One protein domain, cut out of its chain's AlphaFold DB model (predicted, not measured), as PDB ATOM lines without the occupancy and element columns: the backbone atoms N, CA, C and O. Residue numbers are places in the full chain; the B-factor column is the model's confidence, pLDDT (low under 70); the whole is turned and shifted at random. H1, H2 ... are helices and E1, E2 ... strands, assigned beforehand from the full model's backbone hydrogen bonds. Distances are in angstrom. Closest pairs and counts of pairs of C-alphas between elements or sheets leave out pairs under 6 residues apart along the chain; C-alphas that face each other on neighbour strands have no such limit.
ATOM      1  N   THR A 514     -39.844 -56.042 -14.425       76.06
ATOM      2  CA  THR A 514     -39.510 -55.229 -15.609       76.06
ATOM      3  C   THR A 514     -39.131 -56.084 -16.815       76.06
ATOM      4  O   THR A 514     -38.567 -57.169 -16.666       76.06
ATOM      5  N   MET A 515     -39.410 -55.592 -18.023       76.75
ATOM      6  CA  MET A 515     -38.996 -56.216 -19.286       76.75
ATOM      7  C   MET A 515     -38.680 -55.177 -20.361       76.75
ATOM      8  O   MET A 515     -39.097 -54.038 -20.239       76.75
ATOM      9  N   ASP A 516     -38.004 -55.557 -21.443       78.88
ATOM     10  CA  ASP A 516     -37.740 -54.623 -22.547       78.88
ATOM     11  C   ASP A 516     -39.025 -54.204 -23.254       78.88
ATOM     12  O   ASP A 516     -39.883 -55.046 -23.519       78.88
ATOM     13  N   LEU A 517     -39.126 -52.937 -23.657       85.00
ATOM     14  CA  LEU A 517     -40.239 -52.461 -24.478       85.00
ATOM     15  C   LEU A 517     -40.304 -53.206 -25.817       85.00
ATOM     16  O   LEU A 517     -41.386 -53.586 -26.259       85.00
ATOM     17  N   ALA A 518     -39.152 -53.499 -26.429       78.62
ATOM     18  CA  ALA A 518     -39.078 -54.354 -27.616       78.62
ATOM     19  C   ALA A 518     -39.676 -55.749 -27.355       78.62
ATOM     20  O   ALA A 518     -40.472 -56.249 -28.150       78.62
ATOM     21  N   ARG A 519     -39.361 -56.348 -26.199       75.38
ATOM     22  CA  ARG A 519     -39.919 -57.641 -25.795       75.38
ATOM     23  C   ARG A 519     -41.418 -57.553 -25.518       75.38
ATOM     24  O   ARG A 519     -42.137 -58.461 -25.908       75.38
ATOM     25  N   ALA A 520     -41.898 -56.481 -24.895       82.62
ATOM     26  CA  ALA A 520     -43.323 -56.291 -24.634       82.62
ATOM     27  C   ALA A 520     -44.149 -56.260 -25.933       82.62
ATOM     28  O   ALA A 520     -45.274 -56.758 -25.955       82.62
ATOM     29  N   VAL A 521     -43.581 -55.730 -27.023       81.56
ATOM     30  CA  VAL A 521     -44.184 -55.801 -28.366       81.56
ATOM     31  C   VAL A 521     -44.162 -57.226 -28.914       81.56
ATOM     32  O   VAL A 521     -45.176 -57.706 -29.420       81.56
ATOM     33  N   ASP A 522     -43.023 -57.912 -28.817       71.31
ATOM     34  CA  ASP A 522     -42.877 -59.281 -29.326       71.31
ATOM     35  C   ASP A 522     -43.790 -60.285 -28.604       71.31
ATOM     36  O   ASP A 522     -44.355 -61.175 -29.240       71.31
ATOM     37  N   ASP A 523     -43.968 -60.105 -27.294       73.44
ATOM     38  CA  ASP A 523     -44.838 -60.910 -26.432       73.44
ATOM     39  C   ASP A 523     -46.318 -60.448 -26.527       73.44
ATOM     40  O   ASP A 523     -47.180 -60.967 -25.819       73.44
ATOM     41  N   ALA A 524     -46.623 -59.487 -27.415       76.88
ATOM     42  CA  ALA A 524     -47.949 -58.909 -27.661       76.88
ATOM     43  C   ALA A 524     -48.637 -58.309 -26.415       76.88
ATOM     44  O   ALA A 524     -49.863 -58.252 -26.333       76.88
ATOM     45  N   LEU A 525     -47.848 -57.828 -25.450       81.94
ATOM     46  CA  LEU A 525     -48.332 -57.109 -24.266       81.94
ATOM     47  C   LEU A 525     -48.614 -55.623 -24.549       81.94
ATOM     48  O   LEU A 525     -49.367 -54.977 -23.813       81.94
ATOM     49  N   ILE A 526     -47.991 -55.083 -25.600       88.00
ATOM     50  CA  ILE A 526     -48.112 -53.699 -26.076       88.00
ATOM     51  C   ILE A 526     -48.180 -53.729 -27.604       88.00
ATOM     52  O   ILE A 526     -47.459 -54.496 -28.247       88.00
ATOM     53  N   ALA A 527     -49.024 -52.889 -28.200       86.81
ATOM     54  CA  ALA A 527     -49.081 -52.753 -29.651       86.81
ATOM     55  C   ALA A 527     -47.836 -52.017 -30.201       86.81
ATOM     56  O   ALA A 527     -47.210 -51.204 -29.523       86.81
ATOM     57  N   ALA A 528     -47.426 -52.313 -31.438       83.12
ATOM     58  CA  ALA A 528     -46.172 -51.785 -31.990       83.12
ATOM     59  C   ALA A 528     -46.166 -50.252 -32.170       83.12
ATOM     60  O   ALA A 528     -45.099 -49.638 -32.123       83.12
ATOM     61  N   ASP A 529     -47.340 -49.664 -32.386       88.44
ATOM     62  CA  ASP A 529     -47.614 -48.228 -32.444       88.44
ATOM     63  C   ASP A 529     -47.625 -47.590 -31.047       88.44
ATOM     64  O   ASP A 529     -46.989 -46.556 -30.855       88.44
ATOM     65  N   GLU A 530     -48.244 -48.238 -30.051       92.62
ATOM     66  CA  GLU A 530     -48.192 -47.816 -28.638       92.62
ATOM     67  C   GLU A 530     -46.737 -47.775 -28.134       92.62
ATOM     68  O   GLU A 530     -46.321 -46.814 -27.484       92.62
ATOM     69  N   ALA A 531     -45.923 -48.773 -28.491       91.00
ATOM     70  CA  ALA A 531     -44.503 -48.801 -28.151       91.00
ATOM     71  C   ALA A 531     -43.686 -47.712 -28.865       91.00
ATOM     72  O   ALA A 531     -42.776 -47.140 -28.266       91.00
ATOM     73  N   GLU A 532     -44.002 -47.399 -30.125       92.00
ATOM     74  CA  GLU A 532     -43.343 -46.298 -30.837       92.00
ATOM     75  C   GLU A 532     -43.683 -44.947 -30.206       92.00
ATOM     76  O   GLU A 532     -42.791 -44.141 -29.941       92.00
ATOM     77  N   ALA A 533     -44.960 -44.727 -29.886       92.81
ATOM     78  CA  ALA A 533     -45.404 -43.533 -29.181       92.81
ATOM     79  C   ALA A 533     -44.706 -43.397 -27.817       92.81
ATOM     80  O   ALA A 533     -44.220 -42.316 -27.484       92.81
ATOM     81  N   CYS A 534     -44.580 -44.498 -27.067       94.50
ATOM     82  CA  CYS A 534     -43.854 -44.538 -25.798       94.50
ATOM     83  C   CYS A 534     -42.373 -44.149 -25.959       94.50
ATOM     84  O   CYS A 534     -41.861 -43.340 -25.178       94.50
ATOM     85  N   LEU A 535     -41.687 -44.665 -26.985       93.88
ATOM     86  CA  LEU A 535     -40.290 -44.322 -27.267       93.88
ATOM     87  C   LEU A 535     -40.131 -42.831 -27.600       93.88
ATOM     88  O   LEU A 535     -39.295 -42.151 -27.002       93.88
ATOM     89  N   VAL A 536     -40.953 -42.312 -28.515       93.88
ATOM     90  CA  VAL A 536     -40.937 -40.896 -28.921       93.88
ATOM     91  C   VAL A 536     -41.207 -39.985 -27.724       93.88
ATOM     92  O   VAL A 536     -40.477 -39.019 -27.493       93.88
ATOM     93  N   GLN A 537     -42.214 -40.314 -26.916       93.56
ATOM     94  CA  GLN A 537     -42.553 -39.556 -25.716       93.56
ATOM     95  C   GLN A 537     -41.428 -39.591 -24.675       93.56
ATOM     96  O   GLN A 537     -41.136 -38.570 -24.051       93.56
ATOM     97  N   THR A 538     -40.785 -40.745 -24.489       93.81
ATOM     98  CA  THR A 538     -39.652 -40.901 -23.567       93.81
ATOM     99  C   THR A 538     -38.485 -40.019 -23.992       93.81
ATOM    100  O   THR A 538     -37.980 -39.256 -23.172       93.81
ATOM    101  N   ARG A 539     -38.114 -40.031 -25.281       94.38
ATOM    102  CA  ARG A 539     -37.062 -39.154 -25.823       94.38
ATOM    103  C   ARG A 539     -37.374 -37.674 -25.575       94.38
ATOM    104  O   ARG A 539     -36.549 -36.967 -25.006       94.38
ATOM    105  N   ALA A 540     -38.600 -37.238 -25.867       93.06
ATOM    106  CA  ALA A 540     -39.023 -35.855 -25.637       93.06
ATOM    107  C   ALA A 540     -39.024 -35.450 -24.145       93.06
ATOM    108  O   ALA A 540     -38.788 -34.289 -23.801       93.06
ATOM    109  N   ARG A 541     -39.313 -36.379 -23.222       93.00
ATOM    110  CA  ARG A 541     -39.240 -36.128 -21.768       93.00
ATOM    111  C   ARG A 541     -37.797 -35.954 -21.297       93.00
ATOM    112  O   ARG A 541     -37.530 -34.994 -20.576       93.00
ATOM    113  N   LEU A 542     -36.885 -36.800 -21.777       92.62
ATOM    114  CA  LEU A 542     -35.451 -36.700 -21.495       92.62
ATOM    115  C   LEU A 542     -34.861 -35.390 -22.040       92.62
ATOM    116  O   LEU A 542     -34.189 -34.665 -21.305       92.62
ATOM    117  N   GLU A 543     -35.192 -35.020 -23.278       92.12
ATOM    118  CA  GLU A 543     -34.720 -33.781 -23.916       92.12
ATOM    119  C   GLU A 543     -35.135 -32.526 -23.142       92.12
ATOM    120  O   GLU A 543     -34.323 -31.626 -22.934       92.12
ATOM    121  N   ARG A 544     -36.371 -32.481 -22.620       92.06
ATOM    122  CA  ARG A 544     -36.836 -31.371 -21.761       92.06
ATOM    123  C   ARG A 544     -36.041 -31.231 -20.461       92.06
ATOM    124  O   ARG A 544     -36.101 -30.178 -19.829       92.06
ATOM    125  N   ARG A 545     -35.321 -32.275 -20.048       87.81
ATOM    126  CA  ARG A 545     -34.427 -32.287 -18.885       87.81
ATOM    127  C   ARG A 545     -32.955 -32.103 -19.257       87.81
ATOM    128  O   ARG A 545     -32.118 -32.118 -18.365       87.81
ATOM    129  N   GLY A 546     -32.639 -31.917 -20.541       87.25
ATOM    130  CA  GLY A 546     -31.259 -31.847 -21.022       87.25
ATOM    131  C   GLY A 546     -30.524 -33.189 -20.958       87.25
ATOM    132  O   GLY A 546     -29.295 -33.207 -20.978       87.25
ATOM    133  N   LEU A 547     -31.258 -34.302 -20.858       87.75
ATOM    134  CA  LEU A 547     -30.695 -35.648 -20.863       87.75
ATOM    135  C   LEU A 547     -30.563 -36.167 -22.302       87.75
ATOM    136  O   LEU A 547     -31.434 -35.889 -23.132       87.75
ATOM    137  N   PRO A 548     -29.511 -36.946 -22.609       84.06
ATOM    138  CA  PRO A 548     -29.327 -37.515 -23.936       84.06
ATOM    139  C   PRO A 548     -30.440 -38.520 -24.260       84.06
ATOM    140  O   PRO A 548     -30.684 -39.467 -23.512       84.06
ATOM    141  N   SER A 549     -31.098 -38.312 -25.399       87.00
ATOM    142  CA  SER A 549     -32.138 -39.185 -25.962       87.00
ATOM    143  C   SER A 549     -31.716 -39.819 -27.298       87.00
ATOM    144  O   SER A 549     -32.352 -40.763 -27.777       87.00
ATOM    145  N   GLU A 550     -30.653 -39.295 -27.914       81.69
ATOM    146  CA  GLU A 550     -30.154 -39.724 -29.217       81.69
ATOM    147  C   GLU A 550     -29.670 -41.175 -29.165       81.69
ATOM    148  O   GLU A 550     -28.898 -41.569 -28.292       81.69
ATOM    149  N   GLY A 551     -30.132 -41.989 -30.114       76.38
ATOM    150  CA  GLY A 551     -29.778 -43.408 -30.185       76.38
ATOM    151  C   GLY A 551     -30.518 -44.315 -29.196       76.38
ATOM    152  O   GLY A 551     -30.346 -45.524 -29.296       76.38
ATOM    153  N   LEU A 552     -31.364 -43.768 -28.311       84.25
ATOM    154  CA  LEU A 552     -32.214 -44.557 -27.416       84.25
ATOM    155  C   LEU A 552     -33.230 -45.361 -28.229       84.25
ATOM    156  O   LEU A 552     -34.013 -44.754 -28.955       84.25
ATOM    157  N   ASP A 553     -33.274 -46.679 -28.114       85.25
ATOM    158  CA  ASP A 553     -34.217 -47.539 -28.834       85.25
ATOM    159  C   ASP A 553     -35.151 -48.313 -27.884       85.25
ATOM    160  O   ASP A 553     -35.096 -48.177 -26.665       85.25
ATOM    161  N   ARG A 554     -36.058 -49.131 -28.432       84.25
ATOM    162  CA  ARG A 554     -37.014 -49.919 -27.627       84.25
ATOM    163  C   ARG A 554     -36.337 -50.966 -26.725       84.25
ATOM    164  O   ARG A 554     -36.993 -51.505 -25.841       84.25
ATOM    165  N   GLU A 555     -35.076 -51.307 -26.967       78.25
ATOM    166  CA  GLU A 555     -34.295 -52.256 -26.165       78.25
ATOM    167  C   GLU A 555     -33.637 -51.564 -24.955       78.25
ATOM    168  O   GLU A 555     -33.198 -52.238 -24.021       78.25
ATOM    169  N   ASP A 556     -33.595 -50.227 -24.951       80.19
ATOM    170  CA  ASP A 556     -33.115 -49.409 -23.834       80.19
ATOM    171  C   ASP A 556     -34.187 -49.116 -22.774       80.19
ATOM    172  O   ASP A 556     -33.855 -48.817 -21.624       80.19
ATOM    173  N   LEU A 557     -35.470 -49.179 -23.149       88.06
ATOM    174  CA  LEU A 557     -36.595 -48.886 -22.260       88.06
ATOM    175  C   LEU A 557     -37.062 -50.158 -21.562       88.06
ATOM    176  O   LEU A 557     -37.416 -51.145 -22.212       88.06
ATOM    177  N   LEU A 558     -37.149 -50.101 -20.237       86.81
ATOM    178  CA  LEU A 558     -37.698 -51.181 -19.432       86.81
ATOM    179  C   LEU A 558     -39.128 -50.845 -19.040       86.81
ATOM    180  O   LEU A 558     -39.367 -49.902 -18.300       86.81
ATOM    181  N   VAL A 559     -40.074 -51.631 -19.526       88.31
ATOM    182  CA  VAL A 559     -41.480 -51.567 -19.154       88.31
ATOM    183  C   VAL A 559     -41.673 -52.178 -17.778       88.31
ATOM    184  O   VAL A 559     -41.206 -53.287 -17.515       88.31
ATOM    185  N   GLU A 560     -42.395 -51.474 -16.914       86.88
ATOM    186  CA  GLU A 560     -42.800 -51.986 -15.610       86.88
ATOM    187  C   GLU A 560     -44.017 -52.910 -15.732       86.88
ATOM    188  O   GLU A 560     -44.957 -52.656 -16.489       86.88
ATOM    189  N   LEU A 561     -44.002 -53.992 -14.963       82.88
ATOM    190  CA  LEU A 561     -45.033 -55.018 -14.949       82.88
ATOM    191  C   LEU A 561     -45.741 -55.039 -13.598       82.88
ATOM    192  O   LEU A 561     -45.104 -54.986 -12.546       82.88
ATOM    193  N   GLU A 562     -47.058 -55.193 -13.643       83.19
ATOM    194  CA  GLU A 562     -47.890 -55.519 -12.491       83.19
ATOM    195  C   GLU A 562     -47.609 -56.952 -11.998       83.19
ATOM    196  O   GLU A 562     -47.163 -57.794 -12.783       83.19
ATOM    197  N   PRO A 563     -47.958 -57.296 -10.741       72.81
ATOM    198  CA  PRO A 563     -47.929 -58.668 -10.214       72.81
ATOM    199  C   PRO A 563     -48.507 -59.752 -11.139       72.81
ATOM    200  O   PRO A 563     -48.056 -60.893 -11.125       72.81
ATOM    201  N   GLY A 564     -49.509 -59.413 -11.954       69.75
ATOM    202  CA  GLY A 564     -50.126 -60.328 -12.922       69.75
ATOM    203  C   GLY A 564     -49.373 -60.476 -14.249       69.75
ATOM    204  O   GLY A 564     -49.875 -61.150 -15.145       69.75
ATOM    205  N   GLY A 565     -48.217 -59.824 -14.417       74.00
ATOM    206  CA  GLY A 565     -47.444 -59.794 -15.663       74.00
ATOM    207  C   GLY A 565     -47.984 -58.831 -16.727       74.00
ATOM    208  O   GLY A 565     -47.408 -58.734 -17.808       74.00
ATOM    209  N   ALA A 566     -49.071 -58.112 -16.438       83.50
ATOM    210  CA  ALA A 566     -49.590 -57.068 -17.312       83.50
ATOM    211  C   ALA A 566     -48.693 -55.827 -17.262       83.50
ATOM    212  O   ALA A 566     -48.136 -55.490 -16.221       83.50
ATOM    213  N   VAL A 567     -48.593 -55.121 -18.382       87.94
ATOM    214  CA  VAL A 567     -47.852 -53.861 -18.459       87.94
ATOM    215  C   VAL A 567     -48.533 -52.789 -17.618       87.94
ATOM    216  O   VAL A 567     -49.709 -52.472 -17.840       87.94
ATOM    217  N   ARG A 568     -47.770 -52.208 -16.690       89.56
ATOM    218  CA  ARG A 568     -48.195 -51.086 -15.860       89.56
ATOM    219  C   ARG A 568     -48.382 -49.852 -16.737       89.56
ATOM    220  O   ARG A 568     -47.527 -49.501 -17.550       89.56
ATOM    221  N   ARG A 569     -49.520 -49.181 -16.573       90.69
ATOM    222  CA  ARG A 569     -49.863 -47.946 -17.293       90.69
ATOM    223  C   ARG A 569     -50.089 -46.808 -16.305       90.69
ATOM    224  O   ARG A 569     -50.578 -47.011 -15.199       90.69
ATOM    225  N   THR A 570     -49.697 -45.616 -16.720       86.50
ATOM    226  CA  THR A 570     -49.788 -44.345 -15.995       86.50
ATOM    227  C   THR A 570     -50.672 -43.377 -16.777       86.50
ATOM    228  O   THR A 570     -51.082 -43.684 -17.899       86.50
ATOM    229  N   ALA A 571     -50.965 -42.202 -16.215       82.56
ATOM    230  CA  ALA A 571     -51.679 -41.151 -16.947       82.56
ATOM    231  C   ALA A 571     -50.906 -40.709 -18.205       82.56
ATOM    232  O   ALA A 571     -51.498 -40.272 -19.188       82.56
ATOM    233  N   GLU A 572     -49.586 -40.876 -18.183       79.19
ATOM    234  CA  GLU A 572     -48.659 -40.553 -19.256       79.19
ATOM    235  C   GLU A 572     -48.469 -41.701 -20.262       79.19
ATOM    236  O   GLU A 572     -47.708 -41.524 -21.207       79.19
ATOM    237  N   GLY A 573     -49.138 -42.850 -20.104       86.81
ATOM    238  CA  GLY A 573     -49.020 -44.010 -20.996       86.81
ATOM    239  C   GLY A 573     -48.293 -45.198 -20.361       86.81
ATOM    240  O   GLY A 573     -48.421 -45.449 -19.161       86.81
ATOM    241  N   VAL A 574     -47.551 -45.969 -21.161       91.69
ATOM    242  CA  VAL A 574     -46.789 -47.138 -20.688       91.69
ATOM    243  C   VAL A 574     -45.743 -46.702 -19.660       91.69
ATOM    244  O   VAL A 574     -44.934 -45.812 -19.925       91.69
ATOM    245  N   ALA A 575     -45.755 -47.333 -18.484       90.94
ATOM    246  CA  ALA A 575     -44.768 -47.074 -17.446       90.94
ATOM    247  C   ALA A 575     -43.419 -47.670 -17.856       90.94
ATOM    248  O   ALA A 575     -43.297 -48.888 -18.018       90.94
ATOM    249  N   VAL A 576     -42.419 -46.809 -18.034       91.44
ATOM    250  CA  VAL A 576     -41.065 -47.212 -18.411       91.44
ATOM    251  C   VAL A 576     -40.028 -46.602 -17.484       91.44
ATOM    252  O   VAL A 576     -40.222 -45.513 -16.948       91.44
ATOM    253  N   ILE A 577     -38.905 -47.293 -17.351       90.12
ATOM    254  CA  ILE A 577     -37.728 -46.863 -16.603       90.12
ATOM    255  C   ILE A 577     -36.464 -47.070 -17.444       90.12
ATOM    256  O   ILE A 577     -36.432 -47.897 -18.359       90.12
ATOM    257  N   LEU A 578     -35.415 -46.317 -17.121       89.25
ATOM    258  CA  LEU A 578     -34.120 -46.341 -17.794       89.25
ATOM    259  C   LEU A 578     -32.995 -46.632 -16.799       89.25
ATOM    260  O   LEU A 578     -33.052 -46.218 -15.639       89.25
ATOM    261  N   GLY A 579     -31.960 -47.330 -17.266       87.62
ATOM    262  CA  GLY A 579     -30.744 -47.599 -16.500       87.62
ATOM    263  C   GLY A 579     -29.623 -46.611 -16.826       87.62
ATOM    264  O   GLY A 579     -29.394 -46.293 -17.989       87.62
ATOM    265  N   LEU A 580     -28.889 -46.174 -15.806       88.75
ATOM    266  CA  LEU A 580     -27.690 -45.334 -15.930       88.75
ATOM    267  C   LEU A 580     -26.720 -45.603 -14.775       88.75
ATOM    268  O   LEU A 580     -27.094 -46.256 -13.802       88.75
ATOM    269  N   ASP A 581     -25.481 -45.118 -14.858       91.12
ATOM    270  CA  ASP A 581     -24.548 -45.190 -13.729       91.12
ATOM    271  C   ASP A 581     -24.599 -43.942 -12.836       91.12
ATOM    272  O   ASP A 581     -25.017 -42.862 -13.260       91.12
ATOM    273  N   ALA A 582     -24.194 -44.094 -11.574       93.81
ATOM    274  CA  ALA A 582     -24.323 -43.037 -10.576       93.81
ATOM    275  C   ALA A 582     -23.457 -41.803 -10.863       93.81
ATOM    276  O   ALA A 582     -23.826 -40.708 -10.444       93.81
ATOM    277  N   LEU A 583     -22.323 -41.951 -11.564       92.75
ATOM    278  CA  LEU A 583     -21.511 -40.794 -11.946       92.75
ATOM    279  C   LEU A 583     -22.220 -40.000 -13.040       92.75
ATOM    280  O   LEU A 583     -22.343 -38.789 -12.917       92.75
ATOM    281  N   THR A 584     -22.758 -40.681 -14.051       90.44
ATOM    282  CA  THR A 584     -23.574 -40.037 -15.085       90.44
ATOM    283  C   THR A 584     -24.801 -39.344 -14.489       90.44
ATOM    284  O   THR A 584     -25.093 -38.207 -14.847       90.44
ATOM    285  N   ALA A 585     -25.487 -39.967 -13.525       92.44
ATOM    286  CA  ALA A 585     -26.609 -39.328 -12.833       92.44
ATOM    287  C   ALA A 585     -26.196 -38.024 -12.119       92.44
ATOM    288  O   ALA A 585     -26.927 -37.040 -12.174       92.44
ATOM    289  N   TYR A 586     -25.018 -37.998 -11.491       94.75
ATOM    290  CA  TYR A 586     -24.458 -36.790 -10.878       94.75
ATOM    291  C   TYR A 586     -24.057 -35.729 -11.918       94.75
ATOM    292  O   TYR A 586     -24.403 -34.561 -11.766       94.75
ATOM    293  N   GLU A 587     -23.385 -36.123 -13.006       92.69
ATOM    294  CA  GLU A 587     -22.943 -35.217 -14.081       92.69
ATOM    295  C   GLU A 587     -24.112 -34.483 -14.753       92.69
ATOM    296  O   GLU A 587     -23.981 -33.315 -15.116       92.69
ATOM    297  N   TYR A 588     -25.269 -35.140 -14.867       91.75
ATOM    298  CA  TYR A 588     -26.500 -34.541 -15.391       91.75
ATOM    299  C   TYR A 588     -27.391 -33.891 -14.316       91.75
ATOM    300  O   TYR A 588     -28.502 -33.460 -14.621       91.75
ATOM    301  N   GLY A 589     -26.935 -33.805 -13.061       91.94
ATOM    302  CA  GLY A 589     -27.667 -33.149 -11.972       91.94
ATOM    303  C   GLY A 589     -28.912 -33.900 -11.480       91.94
ATOM    304  O   GLY A 589     -29.776 -33.294 -10.850       91.94
ATOM    305  N   LEU A 590     -29.021 -35.203 -11.762       93.06
ATOM    306  CA  LEU A 590     -30.089 -36.076 -11.248       93.06
ATOM    307  C   LEU A 590     -29.822 -36.537  -9.810       93.06
ATOM    308  O   LEU A 590     -30.754 -36.878  -9.085       93.06
ATOM    309  N   LEU A 591     -28.549 -36.555  -9.411       94.25
ATOM    310  CA  LEU A 591     -28.110 -36.668  -8.024       94.25
ATOM    311  C   LEU A 591     -27.323 -35.417  -7.657       94.25
ATOM    312  O   LEU A 591     -26.474 -34.973  -8.433       94.25
ATOM    313  N   ASP A 592     -27.562 -34.884  -6.464       94.25
ATOM    314  CA  ASP A 592     -26.682 -33.870  -5.896       94.25
ATOM    315  C   ASP A 592     -25.416 -34.503  -5.284       94.25
ATOM    316  O   ASP A 592     -25.206 -35.722  -5.297       94.25
ATOM    317  N   ASP A 593     -24.519 -33.653  -4.782       96.00
ATOM    318  CA  ASP A 593     -23.247 -34.072  -4.189       96.00
ATOM    319  C   ASP A 593     -23.428 -34.920  -2.915       96.00
ATOM    320  O   ASP A 593     -22.629 -35.827  -2.657       96.00
ATOM    321  N   GLU A 594     -24.476 -34.660  -2.130       94.88
ATOM    322  CA  GLU A 594     -24.766 -35.409  -0.909       94.88
ATOM    323  C   GLU A 594     -25.280 -36.812  -1.248       94.88
ATOM    324  O   GLU A 594     -24.718 -37.804  -0.769       94.88
ATOM    325  N   ASP A 595     -26.271 -36.900  -2.135       93.56
ATOM    326  CA  ASP A 595     -26.865 -38.146  -2.610       93.56
ATOM    327  C   ASP A 595     -25.833 -39.019  -3.340       93.56
ATOM    328  O   ASP A 595     -25.732 -40.222  -3.073       93.56
ATOM    329  N   TYR A 596     -25.003 -38.438  -4.216       96.31
ATOM    330  CA  TYR A 596     -23.940 -39.176  -4.907       96.31
ATOM    331  C   TYR A 596     -22.941 -39.790  -3.917       96.31
ATOM    332  O   TYR A 596     -22.619 -40.984  -3.987       96.31
ATOM    333  N   ARG A 597     -22.463 -39.001  -2.944       95.44
ATOM    334  CA  ARG A 597     -21.547 -39.500  -1.907       95.44
ATOM    335  C   ARG A 597     -22.215 -40.537  -1.015       95.44
ATOM    336  O   ARG A 597     -21.553 -41.503  -0.633       95.44
ATOM    337  N   ALA A 598     -23.498 -40.367  -0.699       94.38
ATOM    338  CA  ALA A 598     -24.267 -41.327   0.080       94.38
ATOM    339  C   ALA A 598     -24.387 -42.673  -0.643       94.38
ATOM    340  O   ALA A 598     -24.120 -43.706  -0.031       94.38
ATOM    341  N   VAL A 599     -24.683 -42.669  -1.945       94.88
ATOM    342  CA  VAL A 599     -24.733 -43.874  -2.790       94.88
ATOM    343  C   VAL A 599     -23.407 -44.639  -2.753       94.88
ATOM    344  O   VAL A 599     -23.391 -45.846  -2.493       94.88
ATOM    345  N   VAL A 600     -22.285 -43.945  -2.967       95.56
ATOM    346  CA  VAL A 600     -20.956 -44.575  -2.981       95.56
ATOM    347  C   VAL A 600     -20.574 -45.108  -1.598       95.56
ATOM    348  O   VAL A 600     -20.155 -46.261  -1.481       95.56
ATOM    349  N   ARG A 601     -20.742 -44.292  -0.549       95.38
ATOM    350  CA  ARG A 601     -20.429 -44.656   0.841       95.38
ATOM    351  C   ARG A 601     -21.241 -45.864   1.293       95.38
ATOM    352  O   ARG A 601     -20.679 -46.806   1.837       95.38
ATOM    353  N   ARG A 602     -22.542 -45.872   1.012       93.44
ATOM    354  CA  ARG A 602     -23.439 -46.948   1.425       93.44
ATOM    355  C   ARG A 602     -23.102 -48.277   0.765       93.44
ATOM    356  O   ARG A 602     -23.163 -49.317   1.415       93.44
ATOM    357  N   MET A 603     -22.749 -48.268  -0.521       95.00
ATOM    358  CA  MET A 603     -22.276 -49.492  -1.163       95.00
ATOM    359  C   MET A 603     -20.976 -49.986  -0.512       95.00
ATOM    360  O   MET A 603     -20.856 -51.182  -0.266       95.00
ATOM    361  N   ASP A 604     -20.030 -49.100  -0.184       94.56
ATOM    362  CA  ASP A 604     -18.802 -49.489   0.527       94.56
ATOM    363  C   ASP A 604     -19.103 -50.093   1.910       94.56
ATOM    364  O   ASP A 604     -18.580 -51.153   2.240       94.56
ATOM    365  N   GLU A 605     -20.009 -49.489   2.684       94.62
ATOM    366  CA  GLU A 605     -20.463 -50.013   3.980       94.62
ATOM    367  C   GLU A 605     -21.098 -51.404   3.850       94.62
ATOM    368  O   GLU A 605     -20.748 -52.315   4.604       94.62
ATOM    369  N   ARG A 606     -21.979 -51.603   2.858       94.44
ATOM    370  CA  ARG A 606     -22.594 -52.911   2.573       94.44
ATOM    371  C   ARG A 606     -21.551 -53.951   2.181       94.44
ATOM    372  O   ARG A 606     -21.612 -55.075   2.669       94.44
ATOM    373  N   LEU A 607     -20.585 -53.586   1.336       95.56
ATOM    374  CA  LEU A 607     -19.486 -54.477   0.968       95.56
ATOM    375  C   LEU A 607     -18.659 -54.856   2.198       95.56
ATOM    376  O   LEU A 607     -18.418 -56.042   2.403       95.56
ATOM    377  N   ARG A 608     -18.297 -53.895   3.056       94.44
ATOM    378  CA  ARG A 608     -17.524 -54.163   4.284       94.44
ATOM    379  C   ARG A 608     -18.271 -55.063   5.256       94.44
ATOM    380  O   ARG A 608     -17.659 -55.969   5.815       94.44
ATOM    381  N   ALA A 609     -19.576 -54.852   5.419       93.19
ATOM    382  CA  ALA A 609     -20.435 -55.723   6.221       93.19
ATOM    383  C   ALA A 609     -20.519 -57.156   5.660       93.19
ATOM    384  O   ALA A 609     -20.751 -58.097   6.412       93.19
ATOM    385  N   ALA A 610     -20.295 -57.322   4.354       91.94
ATOM    386  CA  ALA A 610     -20.223 -58.605   3.663       91.94
ATOM    387  C   ALA A 610     -18.794 -59.192   3.585       91.94
ATOM    388  O   ALA A 610     -18.566 -60.135   2.829       91.94
ATOM    389  N   ASP A 611     -17.832 -58.663   4.352       93.94
ATOM    390  CA  ASP A 611     -16.404 -59.023   4.317       93.94
ATOM    391  C   ASP A 611     -15.689 -58.690   2.992       93.94
ATOM    392  O   ASP A 611     -14.675 -59.302   2.653       93.94
ATOM    393  N   PHE A 612     -16.171 -57.697   2.248       95.62
ATOM    394  CA  PHE A 612     -15.567 -57.221   1.005       95.62
ATOM    395  C   PHE A 612     -15.175 -55.750   1.073       95.62
ATOM    396  O   PHE A 612     -15.680 -54.951   1.851       95.62
ATOM    397  N   GLU A 613     -14.270 -55.359   0.194       94.69
ATOM    398  CA  GLU A 613     -13.868 -53.978   0.032       94.69
ATOM    399  C   GLU A 613     -13.683 -53.663  -1.440       94.69
ATOM    400  O   GLU A 613     -12.982 -54.374  -2.164       94.69
ATOM    401  N   LYS A 614     -14.259 -52.550  -1.883       94.94
ATOM    402  CA  LYS A 614     -13.974 -52.020  -3.208       94.94
ATOM    403  C   LYS A 614     -12.759 -51.106  -3.107       94.94
ATOM    404  O   LYS A 614     -12.802 -50.083  -2.439       94.94
ATOM    405  N   LEU A 615     -11.663 -51.465  -3.773       94.00
ATOM    406  CA  LEU A 615     -10.427 -50.667  -3.741       94.00
ATOM    407  C   LEU A 615     -10.533 -49.400  -4.598       94.00
ATOM    408  O   LEU A 615      -9.811 -48.427  -4.385       94.00
ATOM    409  N   ASP A 616     -11.456 -49.420  -5.559       90.88
ATOM    410  CA  ASP A 616     -11.772 -48.295  -6.428       90.88
ATOM    411  C   ASP A 616     -13.281 -47.965  -6.396       90.88
ATOM    412  O   ASP A 616     -14.017 -48.304  -7.338       90.88
ATOM    413  N   PRO A 617     -13.800 -47.386  -5.290       90.19
ATOM    414  CA  PRO A 617     -15.170 -46.890  -5.234       90.19
ATOM    415  C   PRO A 617     -15.338 -45.763  -6.256       90.19
ATOM    416  O   PRO A 617     -14.605 -44.770  -6.235       90.19
ATOM    417  N   ASN A 618     -16.276 -45.967  -7.180       87.62
ATOM    418  CA  ASN A 618     -16.547 -45.088  -8.311       87.62
ATOM    419  C   ASN A 618     -18.023 -45.246  -8.709       87.62
ATOM    420  O   ASN A 618     -18.493 -46.382  -8.827       87.62
ATOM    421  N   GLY A 619     -18.731 -44.135  -8.934       91.19
ATOM    422  CA  GLY A 619     -20.135 -44.130  -9.354       91.19
ATOM    423  C   GLY A 619     -20.404 -44.898 -10.651       91.19
ATOM    424  O   GLY A 619     -21.445 -45.533 -10.767       91.19
ATOM    425  N   ARG A 620     -19.421 -44.989 -11.558       90.50
ATOM    426  CA  ARG A 620     -19.501 -45.792 -12.796       90.50
ATOM    427  C   ARG A 620     -19.647 -47.296 -12.564       90.50
ATOM    428  O   ARG A 620     -19.854 -48.060 -13.503       90.50
ATOM    429  N   HIS A 621     -19.438 -47.750 -11.330       92.06
ATOM    430  CA  HIS A 621     -19.591 -49.146 -10.931       92.06
ATOM    431  C   HIS A 621     -20.969 -49.433 -10.322       92.06
ATOM    432  O   HIS A 621     -21.223 -50.581  -9.958       92.06
ATOM    433  N   LEU A 622     -21.822 -48.415 -10.185       93.50
ATOM    434  CA  LEU A 622     -23.115 -48.482  -9.515       93.50
ATOM    435  C   LEU A 622     -24.207 -48.112 -10.515       93.50
ATOM    436  O   LEU A 622     -24.278 -46.972 -10.963       93.50
ATOM    437  N   LEU A 623     -25.039 -49.087 -10.868       91.75
ATOM    438  CA  LEU A 623     -26.195 -48.889 -11.731       91.75
ATOM    439  C   LEU A 623     -27.382 -48.396 -10.907       91.75
ATOM    440  O   LEU A 623     -27.686 -48.949  -9.845       91.75
ATOM    441  N   LEU A 624     -28.042 -47.377 -11.439       92.12
ATOM    442  CA  LEU A 624     -29.250 -46.744 -10.932       92.12
ATOM    443  C   LEU A 624     -30.382 -46.925 -11.938       92.12
ATOM    444  O   LEU A 624     -30.151 -47.214 -13.114       92.12
ATOM    445  N   THR A 625     -31.604 -46.704 -11.473       90.19
ATOM    446  CA  THR A 625     -32.792 -46.655 -12.322       90.19
ATOM    447  C   THR A 625     -33.456 -45.291 -12.198       90.19
ATOM    448  O   THR A 625     -33.552 -44.767 -11.088       90.19
ATOM    449  N   MET A 626     -33.950 -44.745 -13.310       91.50
ATOM    450  CA  MET A 626     -34.750 -43.518 -13.336       91.50
ATOM    451  C   MET A 626     -36.018 -43.654 -14.180       91.50
ATOM    452  O   MET A 626     -36.071 -44.484 -15.087       91.50
ATOM    453  N   ASP A 627     -37.014 -42.812 -13.914       90.38
ATOM    454  CA  ASP A 627     -38.120 -42.569 -14.846       90.38
ATOM    455  C   ASP A 627     -37.700 -41.600 -15.983       90.38
ATOM    456  O   ASP A 627     -36.644 -40.959 -15.900       90.38
ATOM    457  N   PRO A 628     -38.503 -41.441 -17.054       90.44
ATOM    458  CA  PRO A 628     -38.186 -40.517 -18.145       90.44
ATOM    459  C   PRO A 628     -38.177 -39.029 -17.765       90.44
ATOM    460  O   PRO A 628     -37.757 -38.210 -18.578       90.44
ATOM    461  N   ASP A 629     -38.649 -38.658 -16.570       89.25
ATOM    462  CA  ASP A 629     -38.569 -37.283 -16.065       89.25
ATOM    463  C   ASP A 629     -37.293 -37.034 -15.245       89.25
ATOM    464  O   ASP A 629     -37.119 -35.928 -14.720       89.25
ATOM    465  N   GLY A 630     -36.408 -38.033 -15.146       88.75
ATOM    466  CA  GLY A 630     -35.138 -37.969 -14.427       88.75
ATOM    467  C   GLY A 630     -35.252 -38.279 -12.933       88.75
ATOM    468  O   GLY A 630     -34.308 -38.023 -12.187       88.75
ATOM    469  N   ARG A 631     -36.382 -38.814 -12.452       90.94
ATOM    470  CA  ARG A 631     -36.520 -39.183 -11.036       90.94
ATOM    471  C   ARG A 631     -35.878 -40.535 -10.774       90.94
ATOM    472  O   ARG A 631     -36.273 -41.542 -11.356       90.94
ATOM    473  N   ILE A 632     -34.917 -40.559  -9.856       92.44
ATOM    474  CA  ILE A 632     -34.201 -41.771  -9.453       92.44
ATOM    475  C   ILE A 632     -35.082 -42.645  -8.552       92.44
ATOM    476  O   ILE A 632     -35.679 -42.164  -7.587       92.44
ATOM    477  N   VAL A 633     -35.120 -43.944  -8.849       88.50
ATOM    478  CA  VAL A 633     -35.847 -44.947  -8.062       88.50
ATOM    479  C   VAL A 633     -35.180 -45.140  -6.701       88.50
ATOM    480  O   VAL A 633     -33.961 -45.315  -6.588       88.50
ATOM    481  N   ARG A 634     -36.004 -45.138  -5.654       88.81
ATOM    482  CA  ARG A 634     -35.593 -45.303  -4.257       88.81
ATOM    483  C   ARG A 634     -36.291 -46.514  -3.633       88.81
ATOM    484  O   ARG A 634     -37.343 -46.936  -4.101       88.81
ATOM    485  N   THR A 635     -35.681 -47.090  -2.605       82.50
ATOM    486  CA  THR A 635     -36.260 -48.130  -1.748       82.50
ATOM    487  C   THR A 635     -37.369 -47.552  -0.868       82.50
ATOM    488  O   THR A 635     -37.477 -46.334  -0.720       82.50
ATOM    489  N   ASP A 636     -38.138 -48.414  -0.200       78.38
ATOM    490  CA  ASP A 636     -39.182 -47.997   0.754       78.38
ATOM    491  C   ASP A 636     -38.632 -47.143   1.913       78.38
ATOM    492  O   ASP A 636     -39.329 -46.302   2.473       78.38
ATOM    493  N   SER A 637     -37.353 -47.320   2.251       81.94
ATOM    494  CA  SER A 637     -36.605 -46.502   3.215       81.94
ATOM    495  C   SER A 637     -36.174 -45.126   2.674       81.94
ATOM    496  O   SER A 637     -35.527 -44.371   3.394       81.94
ATOM    497  N   GLY A 638     -36.505 -44.790   1.422       84.44
ATOM    498  CA  GLY A 638     -36.166 -43.520   0.769       84.44
ATOM    499  C   GLY A 638     -34.754 -43.459   0.177       84.44
ATOM    500  O   GLY A 638     -34.302 -42.403  -0.273       84.44
ATOM    501  N   GLU A 639     -34.035 -44.576   0.143       86.56
ATOM    502  CA  GLU A 639     -32.635 -44.609  -0.270       86.56
ATOM    503  C   GLU A 639     -32.511 -44.986  -1.744       86.56
ATOM    504  O   GLU A 639     -33.280 -45.795  -2.249       86.56
ATOM    505  N   VAL A 640     -31.524 -44.445  -2.453       90.19
ATOM    506  CA  VAL A 640     -31.341 -44.744  -3.881       90.19
ATOM    507  C   VAL A 640     -31.060 -46.237  -4.103       90.19
ATOM    508  O   VAL A 640     -30.122 -46.807  -3.530       90.19
ATOM    509  N   LEU A 641     -31.870 -46.871  -4.956       87.56
ATOM    510  CA  LEU A 641     -31.714 -48.277  -5.316       87.56
ATOM    511  C   LEU A 641     -30.479 -48.449  -6.211       87.56
ATOM    512  O   LEU A 641     -30.367 -47.818  -7.260       87.56
ATOM    513  N   THR A 642     -29.549 -49.309  -5.794       90.19
ATOM    514  CA  THR A 642     -28.215 -49.435  -6.405       90.19
ATOM    515  C   THR A 642     -27.830 -50.889  -6.649       90.19
ATOM    516  O   THR A 642     -27.994 -51.744  -5.774       90.19
ATOM    517  N   VAL A 643     -27.252 -51.154  -7.823       90.50
ATOM    518  CA  VAL A 643     -26.691 -52.459  -8.208       90.50
ATOM    519  C   VAL A 643     -25.215 -52.311  -8.571       90.50
ATOM    520  O   VAL A 643     -24.838 -51.429  -9.338       90.50
ATOM    521  N   LEU A 644     -24.360 -53.181  -8.035       93.12
ATOM    522  CA  LEU A 644     -22.935 -53.220  -8.363       93.12
ATOM    523  C   LEU A 644     -22.713 -53.969  -9.688       93.12
ATOM    524  O   LEU A 644     -23.146 -55.111  -9.834       93.12
ATOM    525  N   CYS A 645     -22.000 -53.354 -10.636       91.75
ATOM    526  CA  CYS A 645     -21.760 -53.925 -11.974       91.75
ATOM    527  C   CYS A 645     -20.277 -54.141 -12.325       91.75
ATOM    528  O   CYS A 645     -19.941 -54.509 -13.451       91.75
ATOM    529  N   ASN A 646     -19.354 -53.874 -11.392       92.62
ATOM    530  CA  ASN A 646     -17.920 -54.041 -11.630       92.62
ATOM    531  C   ASN A 646     -17.184 -54.612 -10.410       92.62
ATOM    532  O   ASN A 646     -17.002 -53.932  -9.391       92.62
ATOM    533  N   PHE A 647     -16.646 -55.818 -10.594       95.25
ATOM    534  CA  PHE A 647     -15.995 -56.621  -9.557       95.25
ATOM    535  C   PHE A 647     -14.466 -56.700  -9.696       95.25
ATOM    536  O   PHE A 647     -13.822 -57.365  -8.895       95.25
ATOM    537  N   ALA A 648     -13.862 -55.997 -10.664       94.19
ATOM    538  CA  ALA A 648     -12.442 -56.156 -11.019       94.19
ATOM    539  C   ALA A 648     -11.457 -55.766  -9.901       94.19
ATOM    540  O   ALA A 648     -10.328 -56.245  -9.871       94.19
ATOM    541  N   LEU A 649     -11.877 -54.875  -8.998       95.06
ATOM    542  CA  LEU A 649     -11.095 -54.371  -7.862       95.06
ATOM    543  C   LEU A 649     -11.896 -54.494  -6.558       95.06
ATOM    544  O   LEU A 649     -12.003 -53.539  -5.785       95.06
ATOM    545  N   VAL A 650     -12.529 -55.652  -6.367       95.44
ATOM    546  CA  VAL A 650     -13.207 -56.019  -5.117       95.44
ATOM    547  C   VAL A 650     -12.366 -57.067  -4.401       95.44
ATOM    548  O   VAL A 650     -12.054 -58.113  -4.957       95.44
ATOM    549  N   ARG A 651     -11.972 -56.781  -3.169       93.25
ATOM    550  CA  ARG A 651     -11.100 -57.629  -2.361       93.25
ATOM    551  C   ARG A 651     -11.896 -58.216  -1.204       93.25
ATOM    552  O   ARG A 651     -12.629 -57.482  -0.552       93.25
ATOM    553  N   SER A 652     -11.729 -59.505  -0.923       90.81
ATOM    554  CA  SER A 652     -12.226 -60.089   0.328       90.81
ATOM    555  C   SER A 652     -11.308 -59.718   1.497       90.81
ATOM    556  O   SER A 652     -10.085 -59.742   1.351       90.81
ATOM    557  N   LEU A 653     -11.880 -59.366   2.647       85.94
ATOM    558  CA  LEU A 653     -11.151 -58.925   3.838       85.94
ATOM    559  C   LEU A 653     -10.684 -60.092   4.714       85.94
ATOM    560  O   LEU A 653      -9.534 -60.102   5.145       85.94
TER     561      LEU A 653
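AT A GLANCE: This is residues 514 to 653 of the 658 residues of an uncharacterized protein of Candidatus Eisenbacteria bacterium (UniProt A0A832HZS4). An elongated body has a helical hairpin at each end, H1 with H2 and H3 with H4, and a strongly twisted sheet of four strands bridges the two ends. E3 and E5 form the bridge in the middle; E1 and E2 sit in the H1 and H2 end, and a small two-strand sheet, E4 and E6, sits beyond H4 at the far end. The printed part has 140 residues, with four named helices and six named strands in the order E1 H1 H2 E2 E3 H3 H4 E4 E5 E6; the sheets, E1 - E2 - E3 - E5 and E4 - E6, are antiparallel. The class is mixed, helices and strands, though under half of the residues, 69, are in named elements. It is only just compact, close to loose, with a radius of gyration of the C-alphas of 16.8 A and spans of 52 by 33 by 28 A.

IN THESE COORDINATES: E1, residues 514 to 516, begins at C-alpha 514 (-39.510, -55.229, -15.609). H1 is residues 517 to 522, and H2, residues 528 to 543, is 22.8 A long. E2 is residues 558 to 561, and E3, residues 576 to 581, is 17.3 A long. H3 is residues 582 to 587. H4, residues 593 to 609, is 24.2 A long and begins at C-alpha 593 (-23.247, -34.072, -4.189). E4 is residues 612 to 614, E5 residues 622 to 626, 13.2 A long, and E6 residues 650 to 652, ending at C-alpha 652 (-12.226, -60.089, 0.328).

HOW THE PARTS SIT: E1 and E2 are antiparallel, with N 559 and O 515 at 2.7 A. The hairpin E2 and E3 has N 577 and O 558 at 2.8 A. Pairing is staggered: E3 pairs with E2 over residues 576 to 577 and with E5 over 578 to 581, where N 578 and O 626 are 2.8 A apart. H1 is on the sheet at a height of 6.3 A. H1 and H2, a hairpin, touch at a shallow tilt of 6 degrees, closest at the C-alphas of Val 521 and Ala 528, 5.8 A; H2 only grazes the sheet. H3 and H4, also a hairpin, touch at a shallow tilt of 16 degrees, closest at the C-alphas of Tyr 586 and Tyr 596, 6.5 A. E4 and E6 are antiparallel, with N 613 and O 651 at 2.8 A. In H1, H2, H3 and H4 every O i to N i+4 pair is within hydrogen-bond range.

THE WHOLE: The two C-alphas farthest apart, those of Asp 529 and Leu 653, are 52.5 A apart. The printed part has no cut. The links H2 to E2, E2 to E3 and E5 to E6 are long. Mean pLDDT of the printed part is 88.9; residue 564 is under 70.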